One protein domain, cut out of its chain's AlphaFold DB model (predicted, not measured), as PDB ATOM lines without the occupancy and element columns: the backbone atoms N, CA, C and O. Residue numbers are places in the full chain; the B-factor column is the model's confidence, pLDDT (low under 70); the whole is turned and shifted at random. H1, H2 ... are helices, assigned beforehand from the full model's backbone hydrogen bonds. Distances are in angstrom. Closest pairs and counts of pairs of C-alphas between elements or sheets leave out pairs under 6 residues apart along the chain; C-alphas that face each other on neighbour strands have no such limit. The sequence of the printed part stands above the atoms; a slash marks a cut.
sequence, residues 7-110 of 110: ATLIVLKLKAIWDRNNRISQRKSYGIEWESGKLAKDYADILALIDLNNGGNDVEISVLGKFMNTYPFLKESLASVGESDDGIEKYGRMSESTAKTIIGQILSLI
ATOM      1  N   ALA A   7     113.391 -25.930 -10.073       96.06
ATOM      2  CA  ALA A   7     114.266 -26.812 -10.847       96.06
ATOM      3  C   ALA A   7     113.891 -26.845 -12.341       96.06
ATOM      4  O   ALA A   7     114.759 -26.727 -13.205       96.06
ATOM      5  N   THR A   8     112.598 -26.930 -12.668       95.75
ATOM      6  CA  THR A   8     112.123 -26.881 -14.061       95.75
ATOM      7  C   THR A   8     112.435 -25.528 -14.691       95.75
ATOM      8  O   THR A   8     112.884 -25.471 -15.834       95.75
ATOM      9  N   LEU A   9     112.248 -24.432 -13.951       96.56
ATOM     10  CA  LEU A   9     112.568 -23.096 -14.451       96.56
ATOM     11  C   LEU A   9     114.070 -22.935 -14.739       96.56
ATOM     12  O   LEU A   9     114.422 -22.385 -15.783       96.56
ATOM     13  N   ILE A  10     114.940 -23.479 -13.881       97.81
ATOM     14  CA  ILE A  10     116.390 -23.551 -14.120       97.81
ATOM     15  C   ILE A  10     116.674 -24.300 -15.426       97.81
ATOM     16  O   ILE A  10     117.358 -23.763 -16.292       97.81
ATOM     17  N   VAL A  11     116.101 -25.490 -15.635       97.94
ATOM     18  CA  VAL A  11     116.311 -26.271 -16.872       97.94
ATOM     19  C   VAL A  11     115.907 -25.482 -18.121       97.94
ATOM     20  O   VAL A  11     116.654 -25.447 -19.102       97.94
ATOM     21  N   LEU A  12     114.756 -24.806 -18.086       97.62
ATOM     22  CA  LEU A  12     114.285 -23.982 -19.204       97.62
ATOM     23  C   LEU A  12     115.251 -22.827 -19.505       97.62
ATOM     24  O   LEU A  12     115.532 -22.542 -20.669       97.62
ATOM     25  N   LYS A  13     115.787 -22.187 -18.464       98.25
ATOM     26  CA  LYS A  13     116.759 -21.099 -18.590       98.25
ATOM     27  C   LYS A  13     118.113 -21.578 -19.110       98.25
ATOM     28  O   LYS A  13     118.652 -20.954 -20.020       98.25
ATOM     29  N   LEU A  14     118.608 -22.719 -18.636       98.50
ATOM     30  CA  LEU A  14     119.839 -23.340 -19.133       98.50
ATOM     31  C   LEU A  14     119.731 -23.715 -20.616       98.50
ATOM     32  O   LEU A  14     120.644 -23.440 -21.392       98.50
ATOM     33  N   LYS A  15     118.585 -24.254 -21.055       98.38
ATOM     34  CA  LYS A  15     118.339 -24.486 -22.486       98.38
ATOM     35  C   LYS A  15     118.370 -23.183 -23.288       98.38
ATOM     36  O   LYS A  15     118.936 -23.146 -24.378       98.38
ATOM     37  N   ALA A  16     117.780 -22.121 -22.748       98.19
ATOM     38  CA  ALA A  16     117.741 -20.818 -23.394       98.19
ATOM     39  C   ALA A  16     119.137 -20.164 -23.493       98.19
ATOM     40  O   ALA A  16     119.426 -19.511 -24.499       98.19
ATOM     41  N   ILE A  17     120.003 -20.366 -22.493       98.38
ATOM     42  CA  ILE A  17     121.428 -19.996 -22.516       98.38
ATOM     43  C   ILE A  17     122.141 -20.744 -23.643       98.38
ATOM     44  O   ILE A  17     122.723 -20.111 -24.524       98.38
ATOM     45  N   TRP A  18     122.028 -22.076 -23.669       98.12
ATOM     46  CA  TRP A  18     122.662 -22.910 -24.691       98.12
ATOM     47  C   TRP A  18     122.254 -22.492 -26.110       98.12
ATOM     48  O   TRP A  18     123.101 -22.279 -26.977       98.12
ATOM     49  N   ASP A  19     120.954 -22.292 -26.337       97.56
ATOM     50  CA  ASP A  19     120.415 -21.880 -27.633       97.56
ATOM     51  C   ASP A  19     120.947 -20.522 -28.098       97.56
ATOM     52  O   ASP A  19     121.242 -20.342 -29.282       97.56
ATOM     53  N   ARG A  20     121.058 -19.557 -27.179       96.69
ATOM     54  CA  ARG A  20     121.590 -18.225 -27.486       96.69
ATOM     55  C   ARG A  20     123.075 -18.268 -27.769       96.69
ATOM     56  O   ARG A  20     123.486 -17.745 -28.802       96.69
ATOM     57  N   ASN A  21     123.846 -18.951 -26.927       95.75
ATOM     58  CA  ASN A  21     125.272 -19.164 -27.150       95.75
ATOM     59  C   ASN A  21     125.518 -19.809 -28.515       95.75
ATOM     60  O   ASN A  21     126.355 -19.331 -29.275       95.75
ATOM     61  N   ASN A  22     124.728 -20.822 -28.880       95.69
ATOM     62  CA  ASN A  22     124.830 -21.476 -30.178       95.69
ATOM     63  C   ASN A  22     124.481 -20.539 -31.354       95.69
ATOM     64  O   ASN A  22     125.156 -20.556 -32.382       95.69
ATOM     65  N   ARG A  23     123.451 -19.688 -31.229       95.75
ATOM     66  CA  ARG A  23     123.119 -18.703 -32.278       95.75
ATOM     67  C   ARG A  23     124.183 -17.616 -32.422       95.75
ATOM     68  O   ARG A  23     124.494 -17.237 -33.552       95.75
ATOM     69  N   ILE A  24     124.722 -17.124 -31.308       94.31
ATOM     70  CA  ILE A  24     125.770 -16.097 -31.286       94.31
ATOM     71  C   ILE A  24     127.065 -16.663 -31.881       94.31
ATOM     72  O   ILE A  24     127.604 -16.076 -32.820       94.31
ATOM     73  N   SER A  25     127.527 -17.825 -31.408       93.50
ATOM     74  CA  SER A  25     128.793 -18.430 -31.845       93.50
ATOM     75  C   SER A  25     128.791 -18.786 -33.332       93.50
ATOM     76  O   SER A  25     129.782 -18.570 -34.027       93.50
ATOM     77  N   GLN A  26     127.653 -19.250 -33.852       94.06
ATOM     78  CA  GLN A  26     127.497 -19.585 -35.267       94.06
ATOM     79  C   GLN A  26     127.158 -18.377 -36.154       94.06
ATOM     80  O   GLN A  26     126.933 -18.558 -37.350       94.06
ATOM     81  N   ARG A  27     127.085 -17.156 -35.597       88.88
ATOM     82  CA  ARG A  27     126.661 -15.930 -36.305       88.88
ATOM     83  C   ARG A  27     125.312 -16.083 -37.024       88.88
ATOM     84  O   ARG A  27     125.096 -15.521 -38.092       88.88
ATOM     85  N   LYS A  28     124.399 -16.852 -36.427       91.31
ATOM     86  CA  LYS A  28     123.044 -17.113 -36.948       91.31
ATOM     87  C   LYS A  28     121.984 -16.179 -36.362       91.31
ATOM     88  O   LYS A  28     120.804 -16.334 -36.662       91.31
ATOM     89  N   SER A  29     122.380 -15.239 -35.507       87.75
ATOM     90  CA  SER A  29     121.481 -14.211 -34.983       87.75
ATOM     91  C   SER A  29     121.427 -12.994 -35.905       87.75
ATOM     92  O   SER A  29     122.465 -12.463 -36.293       87.75
ATOM     93  N   TYR A  30     120.215 -12.507 -36.180       85.88
ATOM     94  CA  TYR A  30     119.973 -11.235 -36.871       85.88
ATOM     95  C   TYR A  30     120.175 -10.005 -35.968       85.88
ATOM     96  O   TYR A  30     120.187  -8.881 -36.460       85.88
ATOM     97  N   GLY A  31     120.330 -10.203 -34.655       92.50
ATOM     98  CA  GLY A  31     120.497  -9.140 -33.666       92.50
ATOM     99  C   GLY A  31     121.389  -9.603 -32.521       92.50
ATOM    100  O   GLY A  31     120.893 -10.013 -31.472       92.50
ATOM    101  N   ILE A  32     122.707  -9.566 -32.736       91.56
ATOM    102  CA  ILE A  32     123.702 -10.050 -31.764       91.56
ATOM    103  C   ILE A  32     123.592  -9.289 -30.444       91.56
ATOM    104  O   ILE A  32     123.529  -9.919 -29.397       91.56
ATOM    105  N   GLU A  33     123.490  -7.962 -30.485       93.06
ATOM    106  CA  GLU A  33     123.377  -7.131 -29.280       93.06
ATOM    107  C   GLU A  33     122.147  -7.501 -28.434       93.06
ATOM    108  O   GLU A  33     122.239  -7.677 -27.219       93.06
ATOM    109  N   TRP A  34     120.999  -7.708 -29.088       93.94
ATOM    110  CA  TRP A  34     119.780  -8.141 -28.411       93.94
ATOM    111  C   TRP A  34     119.930  -9.540 -27.803       93.94
ATOM    112  O   TRP A  34     119.529  -9.749 -26.656       93.94
ATOM    113  N   GLU A  35     120.524 -10.491 -28.533       94.62
ATOM    114  CA  GLU A  35     120.779 -11.839 -28.010       94.62
ATOM    115  C   GLU A  35     121.743 -11.814 -26.822       94.62
ATOM    116  O   GLU A  35     121.452 -12.456 -25.815       94.62
ATOM    117  N   SER A  36     122.831 -11.041 -26.885       94.56
ATOM    118  CA  SER A  36     123.777 -10.873 -25.776       94.56
ATOM    119  C   SER A  36     123.095 -10.266 -24.548       94.56
ATOM    120  O   SER A  36     123.217 -10.787 -23.441       94.56
ATOM    121  N   GLY A  37     122.267  -9.233 -24.731       96.19
ATOM    122  CA  GLY A  37     121.505  -8.632 -23.634       96.19
ATOM    123  C   GLY A  37     120.488  -9.589 -22.992       96.19
ATOM    124  O   GLY A  37     120.230  -9.505 -21.779       96.19
ATOM    125  N   LYS A  38     119.906 -10.509 -23.779       96.81
ATOM    126  CA  LYS A  38     119.042 -11.592 -23.279       96.81
ATOM    127  C   LYS A  38     119.840 -12.686 -22.584       96.81
ATOM    128  O   LYS A  38     119.409 -13.126 -21.527       96.81
ATOM    129  N   LEU A  39     120.992 -13.063 -23.125       97.44
ATOM    130  CA  LEU A  39     121.895 -14.034 -22.523       97.44
ATOM    131  C   LEU A  39     122.336 -13.580 -21.123       97.44
ATOM    132  O   LEU A  39     122.142 -14.321 -20.165       97.44
ATOM    133  N   ALA A  40     122.779 -12.327 -20.979       97.75
ATOM    134  CA  ALA A  40     123.085 -11.727 -19.679       97.75
ATOM    135  C   ALA A  40     121.889 -11.782 -18.711       97.75
ATOM    136  O   ALA A  40     122.042 -12.035 -17.518       97.75
ATOM    137  N   LYS A  41     120.664 -11.574 -19.220       98.12
ATOM    138  CA  LYS A  41     119.446 -11.695 -18.406       98.12
ATOM    139  C   LYS A  41     119.209 -13.134 -17.946       98.12
ATOM    140  O   LYS A  41     118.835 -13.328 -16.798       98.12
ATOM    141  N   ASP A  42     119.399 -14.124 -18.810       98.50
ATOM    142  CA  ASP A  42     119.191 -15.518 -18.418       98.50
ATOM    143  C   ASP A  42     120.242 -15.997 -17.414       98.50
ATOM    144  O   ASP A  42     119.882 -16.731 -16.496       98.50
ATOM    145  N   TYR A  43     121.492 -15.530 -17.514       98.50
ATOM    146  CA  TYR A  43     122.491 -15.753 -16.466       98.50
ATOM    147  C   TYR A  43     122.040 -15.163 -15.126       98.50
ATOM    148  O   TYR A  43     122.006 -15.880 -14.128       98.50
ATOM    149  N   ALA A  44     121.601 -13.901 -15.112       98.44
ATOM    150  CA  ALA A  44     121.082 -13.264 -13.902       98.44
ATOM    151  C   ALA A  44     119.853 -13.991 -13.323       98.44
ATOM    152  O   ALA A  44     119.740 -14.146 -12.108       98.44
ATOM    153  N   ASP A  45     118.953 -14.480 -14.181       98.25
ATOM    154  CA  ASP A  45     117.785 -15.255 -13.759       98.25
ATOM    155  C   ASP A  45     118.209 -16.585 -13.100       98.25
ATOM    156  O   ASP A  45     117.629 -16.962 -12.085       98.25
ATOM    157  N   ILE A  46     119.232 -17.288 -13.614       98.44
ATOM    158  CA  ILE A  46     119.773 -18.488 -12.945       98.44
ATOM    159  C   ILE A  46     120.363 -18.131 -11.580       98.44
ATOM    160  O   ILE A  46     120.042 -18.811 -10.607       98.44
ATOM    161  N   LEU A  47     121.171 -17.067 -11.489       98.38
ATOM    162  CA  LEU A  47     121.754 -16.619 -10.217       98.38
ATOM    163  C   LEU A  47     120.667 -16.335  -9.173       98.38
ATOM    164  O   LEU A  47     120.762 -16.808  -8.045       98.38
ATOM    165  N   ALA A  48     119.584 -15.660  -9.567       97.75
ATOM    166  CA  ALA A  48     118.429 -15.421  -8.703       97.75
ATOM    167  C   ALA A  48     117.730 -16.718  -8.256       97.75
ATOM    168  O   ALA A  48     117.237 -16.813  -7.129       97.75
ATOM    169  N   LEU A  49     117.674 -17.728  -9.130       97.56
ATOM    170  CA  LEU A  49     117.041 -19.012  -8.828       97.56
ATOM    171  C   LEU A  49     117.886 -19.883  -7.892       97.56
ATOM    172  O   LEU A  49     117.307 -20.653  -7.133       97.56
ATOM    173  N   ILE A  50     119.212 -19.767  -7.908       97.00
ATOM    174  CA  ILE A  50     120.102 -20.561  -7.041       97.00
ATOM    175  C   ILE A  50     120.543 -19.819  -5.774       97.00
ATOM    176  O   ILE A  50     121.166 -20.414  -4.899       97.00
ATOM    177  N   ASP A  51     120.221 -18.532  -5.645       96.69
ATOM    178  CA  ASP A  51     120.569 -17.738  -4.472       96.69
ATOM    179  C   ASP A  51     119.847 -18.237  -3.212       96.69
ATOM    180  O   ASP A  51     118.627 -18.111  -3.071       96.69
ATOM    181  N   LEU A  52     120.621 -18.765  -2.262       92.75
ATOM    182  CA  LEU A  52     120.132 -19.310  -0.994       92.75
ATOM    183  C   LEU A  52     119.381 -18.271  -0.147       92.75
ATOM    184  O   LEU A  52     118.451 -18.635   0.570       92.75
ATOM    185  N   ASN A  53     119.719 -16.982  -0.276       93.88
ATOM    186  CA  ASN A  53     119.022 -15.894   0.416       93.88
ATOM    187  C   ASN A  53     117.688 -15.523  -0.252       93.88
ATOM    188  O   ASN A  53     116.880 -14.810   0.339       93.88
ATOM    189  N   ASN A  54     117.443 -15.998  -1.478       92.19
ATOM    190  CA  ASN A  54     116.269 -15.677  -2.293       92.19
ATOM    191  C   ASN A  54     115.539 -16.951  -2.778       92.19
ATOM    192  O   ASN A  54     115.052 -17.036  -3.912       92.19
ATOM    193  N   GLY A  55     115.437 -17.957  -1.902       86.94
ATOM    194  CA  GLY A  55     114.669 -19.189  -2.139       86.94
ATOM    195  C   GLY A  55     115.411 -20.281  -2.917       86.94
ATOM    196  O   GLY A  55     114.789 -21.231  -3.381       86.94
ATOM    197  N   GLY A  56     116.733 -20.173  -3.077       90.81
ATOM    198  CA  GLY A  56     117.564 -21.202  -3.717       90.81
ATOM    199  C   GLY A  56     117.535 -22.559  -3.006       90.81
ATOM    200  O   GLY A  56     117.788 -23.581  -3.633       90.81
ATOM    201  N   ASN A  57     117.139 -22.592  -1.730       90.88
ATOM    202  CA  ASN A  57     116.922 -23.835  -0.984       90.88
ATOM    203  C   ASN A  57     115.754 -24.680  -1.534       90.88
ATOM    204  O   ASN A  57     115.714 -25.882  -1.289       90.88
ATOM    205  N   ASP A  58     114.841 -24.088  -2.315       92.56
ATOM    206  CA  ASP A  58     113.689 -24.783  -2.913       92.56
ATOM    207  C   ASP A  58     114.041 -25.493  -4.237       92.56
ATOM    208  O   ASP A  58     113.165 -25.946  -4.983       92.56
ATOM    209  N   VAL A  59     115.325 -25.544  -4.598       95.06
ATOM    210  CA  VAL A  59     115.787 -26.217  -5.812       95.06
ATOM    211  C   VAL A  59     115.791 -27.731  -5.601       95.06
ATOM    212  O   VAL A  59     116.639 -28.295  -4.913       95.06
ATOM    213  N   GLU A  60     114.859 -28.416  -6.261       95.69
ATOM    214  CA  GLU A  60     114.779 -29.878  -6.262       95.69
ATOM    215  C   GLU A  60     115.923 -30.505  -7.086       95.69
ATOM    216  O   GLU A  60     115.821 -30.682  -8.305       95.69
ATOM    217  N   ILE A  61     117.016 -30.873  -6.411       95.31
ATOM    218  CA  ILE A  61     118.219 -31.455  -7.037       95.31
ATOM    219  C   ILE A  61     117.912 -32.741  -7.816       95.31
ATOM    220  O   ILE A  61     118.473 -32.952  -8.887       95.31
ATOM    221  N   SER A  62     116.977 -33.572  -7.351       95.12
ATOM    222  CA  SER A  62     116.571 -34.802  -8.052       95.12
ATOM    223  C   SER A  62     115.999 -34.525  -9.449       95.12
ATOM    224  O   SER A  62     116.280 -35.257 -10.402       95.12
ATOM    225  N   VAL A  63     115.234 -33.437  -9.597       95.38
ATOM    226  CA  VAL A  63     114.677 -32.998 -10.879       95.38
ATOM    227  C   VAL A  63     115.790 -32.465 -11.779       95.38
ATOM    228  O   VAL A  63     115.872 -32.874 -12.938       95.38
ATOM    229  N   LEU A  64     116.674 -31.606 -11.251       95.88
ATOM    230  CA  LEU A  64     117.830 -31.110 -12.006       95.88
ATOM    231  C   LEU A  64     118.709 -32.257 -12.500       95.88
ATOM    232  O   LEU A  64     119.040 -32.306 -13.685       95.88
ATOM    233  N   GLY A  65     119.029 -33.207 -11.621       96.25
ATOM    234  CA  GLY A  65     119.920 -34.307 -11.944       96.25
ATOM    235  C   GLY A  65     119.368 -35.228 -13.022       96.25
ATOM    236  O   GLY A  65     120.088 -35.578 -13.956       96.25
ATOM    237  N   LYS A  66     118.060 -35.519 -12.991       96.94
ATOM    238  CA  LYS A  66     117.390 -36.257 -14.070       96.94
ATOM    239  C   LYS A  66     117.608 -35.594 -15.434       96.94
ATOM    240  O   LYS A  66     117.983 -36.272 -16.393       96.94
ATOM    241  N   PHE A  67     117.378 -34.285 -15.540       97.12
ATOM    242  CA  PHE A  67     117.527 -33.574 -16.811       97.12
ATOM    243  C   PHE A  67     118.988 -33.429 -17.228       97.12
ATOM    244  O   PHE A  67     119.297 -33.673 -18.389       97.12
ATOM    245  N   MET A  68     119.892 -33.088 -16.312       96.38
ATOM    246  CA  MET A  68     121.310 -32.891 -16.626       96.38
ATOM    247  C   MET A  68     122.031 -34.189 -17.004       96.38
ATOM    248  O   MET A  68     122.919 -34.159 -17.852       96.38
ATOM    249  N   ASN A  69     121.634 -35.330 -16.434       95.19
ATOM    250  CA  ASN A  69     122.167 -36.635 -16.836       95.19
ATOM    251  C   ASN A  69     121.598 -37.098 -18.188       95.19
ATOM    252  O   ASN A  69     122.267 -37.819 -18.920       95.19
ATOM    253  N   THR A  70     120.394 -36.642 -18.552       97.38
ATOM    254  CA  THR A  70     119.809 -36.890 -19.884       97.38
ATOM    255  C   THR A  70     120.392 -35.953 -20.950       97.38
ATOM    256  O   THR A  70     120.571 -36.347 -22.100       97.38
ATOM    257  N   TYR A  71     120.690 -34.708 -20.576       97.50
ATOM    258  CA  TYR A  71     121.108 -33.631 -21.470       97.50
ATOM    259  C   TYR A  71     122.385 -32.953 -20.936       97.50
ATOM    260  O   TYR A  71     122.297 -31.917 -20.269       97.50
ATOM    261  N   PRO A  72     123.582 -33.496 -21.244       95.50
ATOM    262  CA  PRO A  72     124.847 -33.035 -20.659       95.50
ATOM    263  C   PRO A  72     125.161 -31.547 -20.872       95.50
ATOM    264  O   PRO A  72     125.740 -30.915 -19.991       95.50
ATOM    265  N   PHE A  73     124.697 -30.954 -21.980       96.94
ATOM    266  CA  PHE A  73     124.884 -29.525 -22.273       96.94
ATOM    267  C   PHE A  73     124.291 -28.598 -21.195       96.94
ATOM    268  O   PHE A  73     124.666 -27.429 -21.096       96.94
ATOM    269  N   LEU A  74     123.350 -29.093 -20.381       98.06
ATOM    270  CA  LEU A  74     122.795 -28.337 -19.261       98.06
ATOM    271  C   LEU A  74     123.831 -28.133 -18.147       98.06
ATOM    272  O   LEU A  74     123.830 -27.066 -17.537       98.06
ATOM    273  N   LYS A  75     124.731 -29.101 -17.904       96.81
ATOM    274  CA  LYS A  75     125.823 -28.949 -16.922       96.81
ATOM    275  C   LYS A  75     126.803 -27.868 -17.380       96.81
ATOM    276  O   LYS A  75     127.149 -26.990 -16.599       96.81
ATOM    277  N   GLU A  76     127.169 -27.884 -18.662       96.00
ATOM    278  CA  GLU A  76     128.034 -26.867 -19.279       96.00
ATOM    279  C   GLU A  76     127.405 -25.469 -19.209       96.00
ATOM    280  O   GLU A  76     128.055 -24.506 -18.813       96.00
ATOM    281  N   SER A  77     126.109 -25.369 -19.519       98.19
ATOM    282  CA  SER A  77     125.375 -24.100 -19.445       98.19
ATOM    283  C   SER A  77     125.263 -23.574 -18.014       98.19
ATOM    284  O   SER A  77     125.214 -22.366 -17.812       98.19
ATOM    285  N   LEU A  78     125.193 -24.461 -17.014       97.94
ATOM    286  CA  LEU A  78     125.166 -24.056 -15.610       97.94
ATOM    287  C   LEU A  78     126.548 -23.582 -15.156       97.94
ATOM    288  O   LEU A  78     126.635 -22.567 -14.472       97.94
ATOM    289  N   ALA A  79     127.617 -24.270 -15.563       96.62
ATOM    290  CA  ALA A  79     128.984 -23.847 -15.272       96.62
ATOM    291  C   ALA A  79     129.263 -22.435 -15.816       96.62
ATOM    292  O   ALA A  79     129.755 -21.585 -15.074       96.62
ATOM    293  N   SER A  80     128.834 -22.142 -17.051       96.75
ATOM    294  CA  SER A  80     129.057 -20.830 -17.673       96.75
ATOM    295  C   SER A  80     128.323 -19.675 -16.979       96.75
ATOM    296  O   SER A  80     128.704 -18.521 -17.148       96.75
ATOM    297  N   VAL A  81     127.284 -19.950 -16.176       97.38
ATOM    298  CA  VAL A  81     126.607 -18.916 -15.371       97.38
ATOM    299  C   VAL A  81     127.569 -18.322 -14.340       97.38
ATOM    300  O   VAL A  81     127.565 -17.114 -14.127       97.38
ATOM    301  N   GLY A  82     128.409 -19.157 -13.718       92.56
ATOM    302  CA  GLY A  82     129.380 -18.720 -12.711       92.56
ATOM    303  C   GLY A  82     130.578 -17.968 -13.294       92.56
ATOM    304  O   GLY A  82     131.361 -17.402 -12.539       92.56
ATOM    305  N   GLU A  83     130.723 -17.974 -14.617       92.88
ATOM    306  CA  GLU A  83     131.801 -17.318 -15.366       92.88
ATOM    307  C   GLU A  83     131.328 -16.034 -16.066       92.88
ATOM    308  O   GLU A  83     132.118 -15.368 -16.729       92.88
ATOM    309  N   SER A  84     130.039 -15.690 -15.964       94.69
ATOM    310  CA  SER A  84     129.472 -14.537 -16.661       94.69
ATOM    311  C   SER A  84     129.490 -13.277 -15.801       94.69
ATOM    312  O   SER A  84     128.590 -13.069 -14.985       94.69
ATOM    313  N   ASP A  85     130.444 -12.389 -16.080       95.25
ATOM    314  CA  ASP A  85     130.502 -11.045 -15.486       95.25
ATOM    315  C   ASP A  85     129.202 -10.266 -15.733       95.25
ATOM    316  O   ASP A  85     128.593  -9.770 -14.787       95.25
ATOM    317  N   ASP A  86     128.702 -10.259 -16.975       95.88
ATOM    318  CA  ASP A  86     127.441  -9.595 -17.336       95.88
ATOM    319  C   ASP A  86     126.246 -10.119 -16.522       95.88
ATOM    320  O   ASP A  86     125.358  -9.362 -16.131       95.88
ATOM    321  N   GLY A  87     126.184 -11.435 -16.291       97.25
ATOM    322  CA  GLY A  87     125.131 -12.061 -15.496       97.25
ATOM    323  C   GLY A  87     125.211 -11.671 -14.023       97.25
ATOM    324  O   GLY A  87     124.190 -11.351 -13.412       97.25
ATOM    325  N   ILE A  88     126.428 -11.666 -13.474       97.19
ATOM    326  CA  ILE A  88     126.725 -11.286 -12.090       97.19
ATOM    327  C   ILE A  88     126.389  -9.814 -11.854       97.19
ATOM    328  O   ILE A  88     125.641  -9.504 -10.925       97.19
ATOM    329  N   GLU A  89     126.872  -8.921 -12.720       97.44
ATOM    330  CA  GLU A  89     126.579  -7.488 -12.671       97.44
ATOM    331  C   GLU A  89     125.069  -7.247 -12.743       97.44
ATOM    332  O   GLU A  89     124.498  -6.518 -11.932       97.44
ATOM    333  N   LYS A  90     124.393  -7.928 -13.672       97.50
ATOM    334  CA  LYS A  90     122.958  -7.760 -13.888       97.50
ATOM    335  C   LYS A  90     122.101  -8.304 -12.753       97.50
ATOM    336  O   LYS A  90     121.029  -7.750 -12.500       97.50
ATOM    337  N   TYR A  91     122.527  -9.373 -12.081       97.81
ATOM    338  CA  TYR A  91     121.845  -9.838 -10.875       97.81
ATOM    339  C   TYR A  91     122.110  -8.906  -9.685       97.81
ATOM    340  O   TYR A  91     121.192  -8.590  -8.926       97.81
ATOM    341  N   GLY A  92     123.359  -8.459  -9.521       97.12
ATOM    342  CA  GLY A  92     123.761  -7.421  -8.569       97.12
ATOM    343  C   GLY A  92     123.672  -7.801  -7.085       97.12
ATOM    344  O   GLY A  92     123.861  -6.943  -6.227       97.12
ATOM    345  N   ARG A  93     123.358  -9.062  -6.753       96.50
ATOM    346  CA  ARG A  93     123.151  -9.536  -5.367       96.50
ATOM    347  C   ARG A  93     124.021 -10.729  -4.971       96.50
ATOM    348  O   ARG A  93     123.922 -11.207  -3.847       96.50
ATOM    349  N   MET A  94     124.862 -11.216  -5.879       95.25
ATOM    350  CA  MET A  94     125.740 -12.363  -5.655       95.25
ATOM    351  C   MET A  94     127.114 -12.057  -6.233       95.25
ATOM    352  O   MET A  94     127.204 -11.557  -7.349       95.25
ATOM    353  N   SER A  95     128.176 -12.354  -5.483       95.25
ATOM    354  CA  SER A  95     129.539 -12.256  -6.006       95.25
ATOM    355  C   SER A  95     129.856 -13.427  -6.934       95.25
ATOM    356  O   SER A  95     129.316 -14.522  -6.767       95.25
ATOM    357  N   GLU A  96     130.812 -13.233  -7.841       95.44
ATOM    358  CA  GLU A  96     131.352 -14.298  -8.696       95.44
ATOM    359  C   GLU A  96     131.803 -15.526  -7.884       95.44
ATOM    360  O   GLU A  96     131.438 -16.661  -8.187       95.44
ATOM    361  N   SER A  97     132.544 -15.309  -6.792       95.88
ATOM    362  CA  SER A  97     133.029 -16.384  -5.914       95.88
ATOM    363  C   SER A  97     131.896 -17.197  -5.279       95.88
ATOM    364  O   SER A  97     131.976 -18.425  -5.188       95.88
ATOM    365  N   THR A  98     130.825 -16.515  -4.867       96.06
ATOM    366  CA  THR A  98     129.631 -17.146  -4.299       96.06
ATOM    367  C   THR A  98     128.894 -17.938  -5.373       96.06
ATOM    368  O   THR A  98     128.563 -19.100  -5.145       96.06
ATOM    369  N   ALA A  99     128.712 -17.354  -6.562       96.81
ATOM    370  CA  ALA A  99     128.080 -18.018  -7.698       96.81
ATOM    371  C   ALA A  99     128.807 -19.315  -8.066       96.81
ATOM    372  O   ALA A  99     128.186 -20.376  -8.108       96.81
ATOM    373  N   LYS A 100     130.135 -19.258  -8.238       96.81
ATOM    374  CA  LYS A 100     130.964 -20.434  -8.542       96.81
ATOM    375  C   LYS A 100     130.865 -21.510  -7.464       96.81
ATOM    376  O   LYS A 100     130.794 -22.691  -7.789       96.81
ATOM    377  N   THR A 101     130.817 -21.112  -6.192       96.88
ATOM    378  CA  THR A 101     130.695 -22.052  -5.068       96.88
ATOM    379  C   THR A 101     129.342 -22.763  -5.077       96.88
ATOM    380  O   THR A 101     129.308 -23.991  -5.029       96.88
ATOM    381  N   ILE A 102     128.234 -22.022  -5.192       96.31
ATOM    382  CA  ILE A 102     126.881 -22.603  -5.232       96.31
ATOM    383  C   ILE A 102     126.726 -23.510  -6.458       96.31
ATOM    384  O   ILE A 102     126.243 -24.635  -6.343       96.31
ATOM    385  N   ILE A 103     127.174 -23.056  -7.630       97.12
ATOM    386  CA  ILE A 103     127.122 -23.844  -8.868       97.12
ATOM    387  C   ILE A 103     127.948 -25.127  -8.733       97.12
ATOM    388  O   ILE A 103     127.456 -26.203  -9.068       97.12
ATOM    389  N   GLY A 104     129.168 -25.037  -8.198       96.94
ATOM    390  CA  GLY A 104     130.017 -26.201  -7.944       96.94
ATOM    391  C   GLY A 104     129.365 -27.205  -6.991       96.94
ATOM    392  O   GLY A 104     129.387 -28.405  -7.256       96.94
ATOM    393  N   GLN A 105     128.714 -26.722  -5.928       96.00
ATOM    394  CA  GLN A 105     127.941 -27.566  -5.013       96.00
ATOM    395  C   GLN A 105     126.786 -28.268  -5.733       96.00
ATOM    396  O   GLN A 105     126.685 -29.489  -5.645       96.00
ATOM    397  N   ILE A 106     125.964 -27.543  -6.499       95.75
ATOM    398  CA  ILE A 106     124.859 -28.135  -7.272       95.75
ATOM    399  C   ILE A 106     125.380 -29.217  -8.225       95.75
ATOM    400  O   ILE A 106     124.841 -30.319  -8.248       95.75
ATOM    401  N   LEU A 107     126.446 -28.930  -8.978       95.69
ATOM    402  CA  LEU A 107     127.039 -29.879  -9.924       95.69
ATOM    403  C   LEU A 107     127.613 -31.122  -9.229       95.69
ATOM    404  O   LEU A 107     127.541 -32.208  -9.792       95.69
ATOM    405  N   SER A 108     128.146 -30.991  -8.010       96.19
ATOM    406  CA  SER A 108     128.671 -32.127  -7.239       96.19
ATOM    407  C   SER A 108     127.589 -33.084  -6.717       96.19
ATOM    408  O   SER A 108     127.893 -34.222  -6.369       96.19
ATOM    409  N   LEU A 109     126.334 -32.628  -6.665       93.31
ATOM    410  CA  LEU A 109     125.185 -33.395  -6.174       93.31
ATOM    411  C   LEU A 109     124.419 -34.127  -7.296       93.31
ATOM    412  O   LEU A 109     123.390 -34.745  -7.012       93.31
ATOM    413  N   ILE A 110     124.880 -34.032  -8.553       89.31
ATOM    414  CA  ILE A 110     124.187 -34.506  -9.769       89.31
ATOM    415  C   ILE A 110     124.996 -35.540 -10.560       89.31
ATOM    416  O   ILE A 110     124.445 -36.640 -10.794       89.31
TER     417      ILE A 110
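Overview. This is residues 7 to 110 of the 110 residues of an uncharacterized protein of Methanohalophilus euhalobius (UniProt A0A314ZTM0). A long helical hairpin, H1 and H2, makes one layer, and the shorter helices H4 and H6, side by side and running opposite ways, cross over one face of it, with H6 toward the end where H1 begins and H2 ends. H3 packs on the beginning of H1 at one edge, and H5 packs on H2 at the other. The printed part has 104 residues with six named helices, H1 to H6 in chain order, and no named strand: an all-helix domain. It is compact, with a radius of gyration of the C-alphas of 13.1 A and spans of 38 by 31 by 19 A.

Along the chain. Find C-alpha 7 at (114.266, -26.812, -10.847); from there H1 runs over residues 7 to 25, 26.9 A long. At C-alpha 32, (123.702, -10.050, -31.764), H2 begins and runs to residue 50, over 27.1 A. Next come H3, residues 61 to 70, 14.0 A; H4, residues 73 to 81, 12.8 A; and H5, residues 85 to 91, 9.9 A. H6, residues 96 to 108, covers 18.1 A and ends at C-alpha 108, (128.671, -32.127, -7.239).

Arrangement. Start at the hairpin: H1 and H2 touch at a shallow tilt of 25 degrees, opposite ways, and their closest C-alphas, Ile 17 and Leu 39, are 6.0 A apart. Look next at residues 11 to 18 of H1, which alone touch H4, about perpendicular at 85 degrees, with C-alphas Leu 14 and Ser 77 closest at 5.6 A. H2 only just touches H4, with 3 pairs of C-alphas within 8 A, Tyr 43 and Val 81 closest at 5.3 A. H4 and H6 touch at a shallow tilt of 22 degrees, opposite ways, closest at the C-alphas of Ala 79 and Ile 103, 6.7 A. H5 touches H2 at a steep tilt of 60 degrees, with C-alphas Ala 44 and Gly 87 closest at 4.5 A. Residues 7 to 11 of H1 alone touch H3, where C-alphas Ala 7 and Leu 64 are closest at 5.7 A. H1 stays apart from H5 and H6. Every O i to N i+4 pair is within hydrogen-bond range in H1, H2, H3, H5 and H6; in H4, 4 of 5 are.

Size, cuts and confidence. The two C-alphas farthest apart, Tyr 30 and Leu 109, are 38.2 A from each other. The printed part has no cut and no long link; it ends at Ile 110, the chain's last residue. Mean pLDDT of the printed part is 95.7, and no printed residue is under 70.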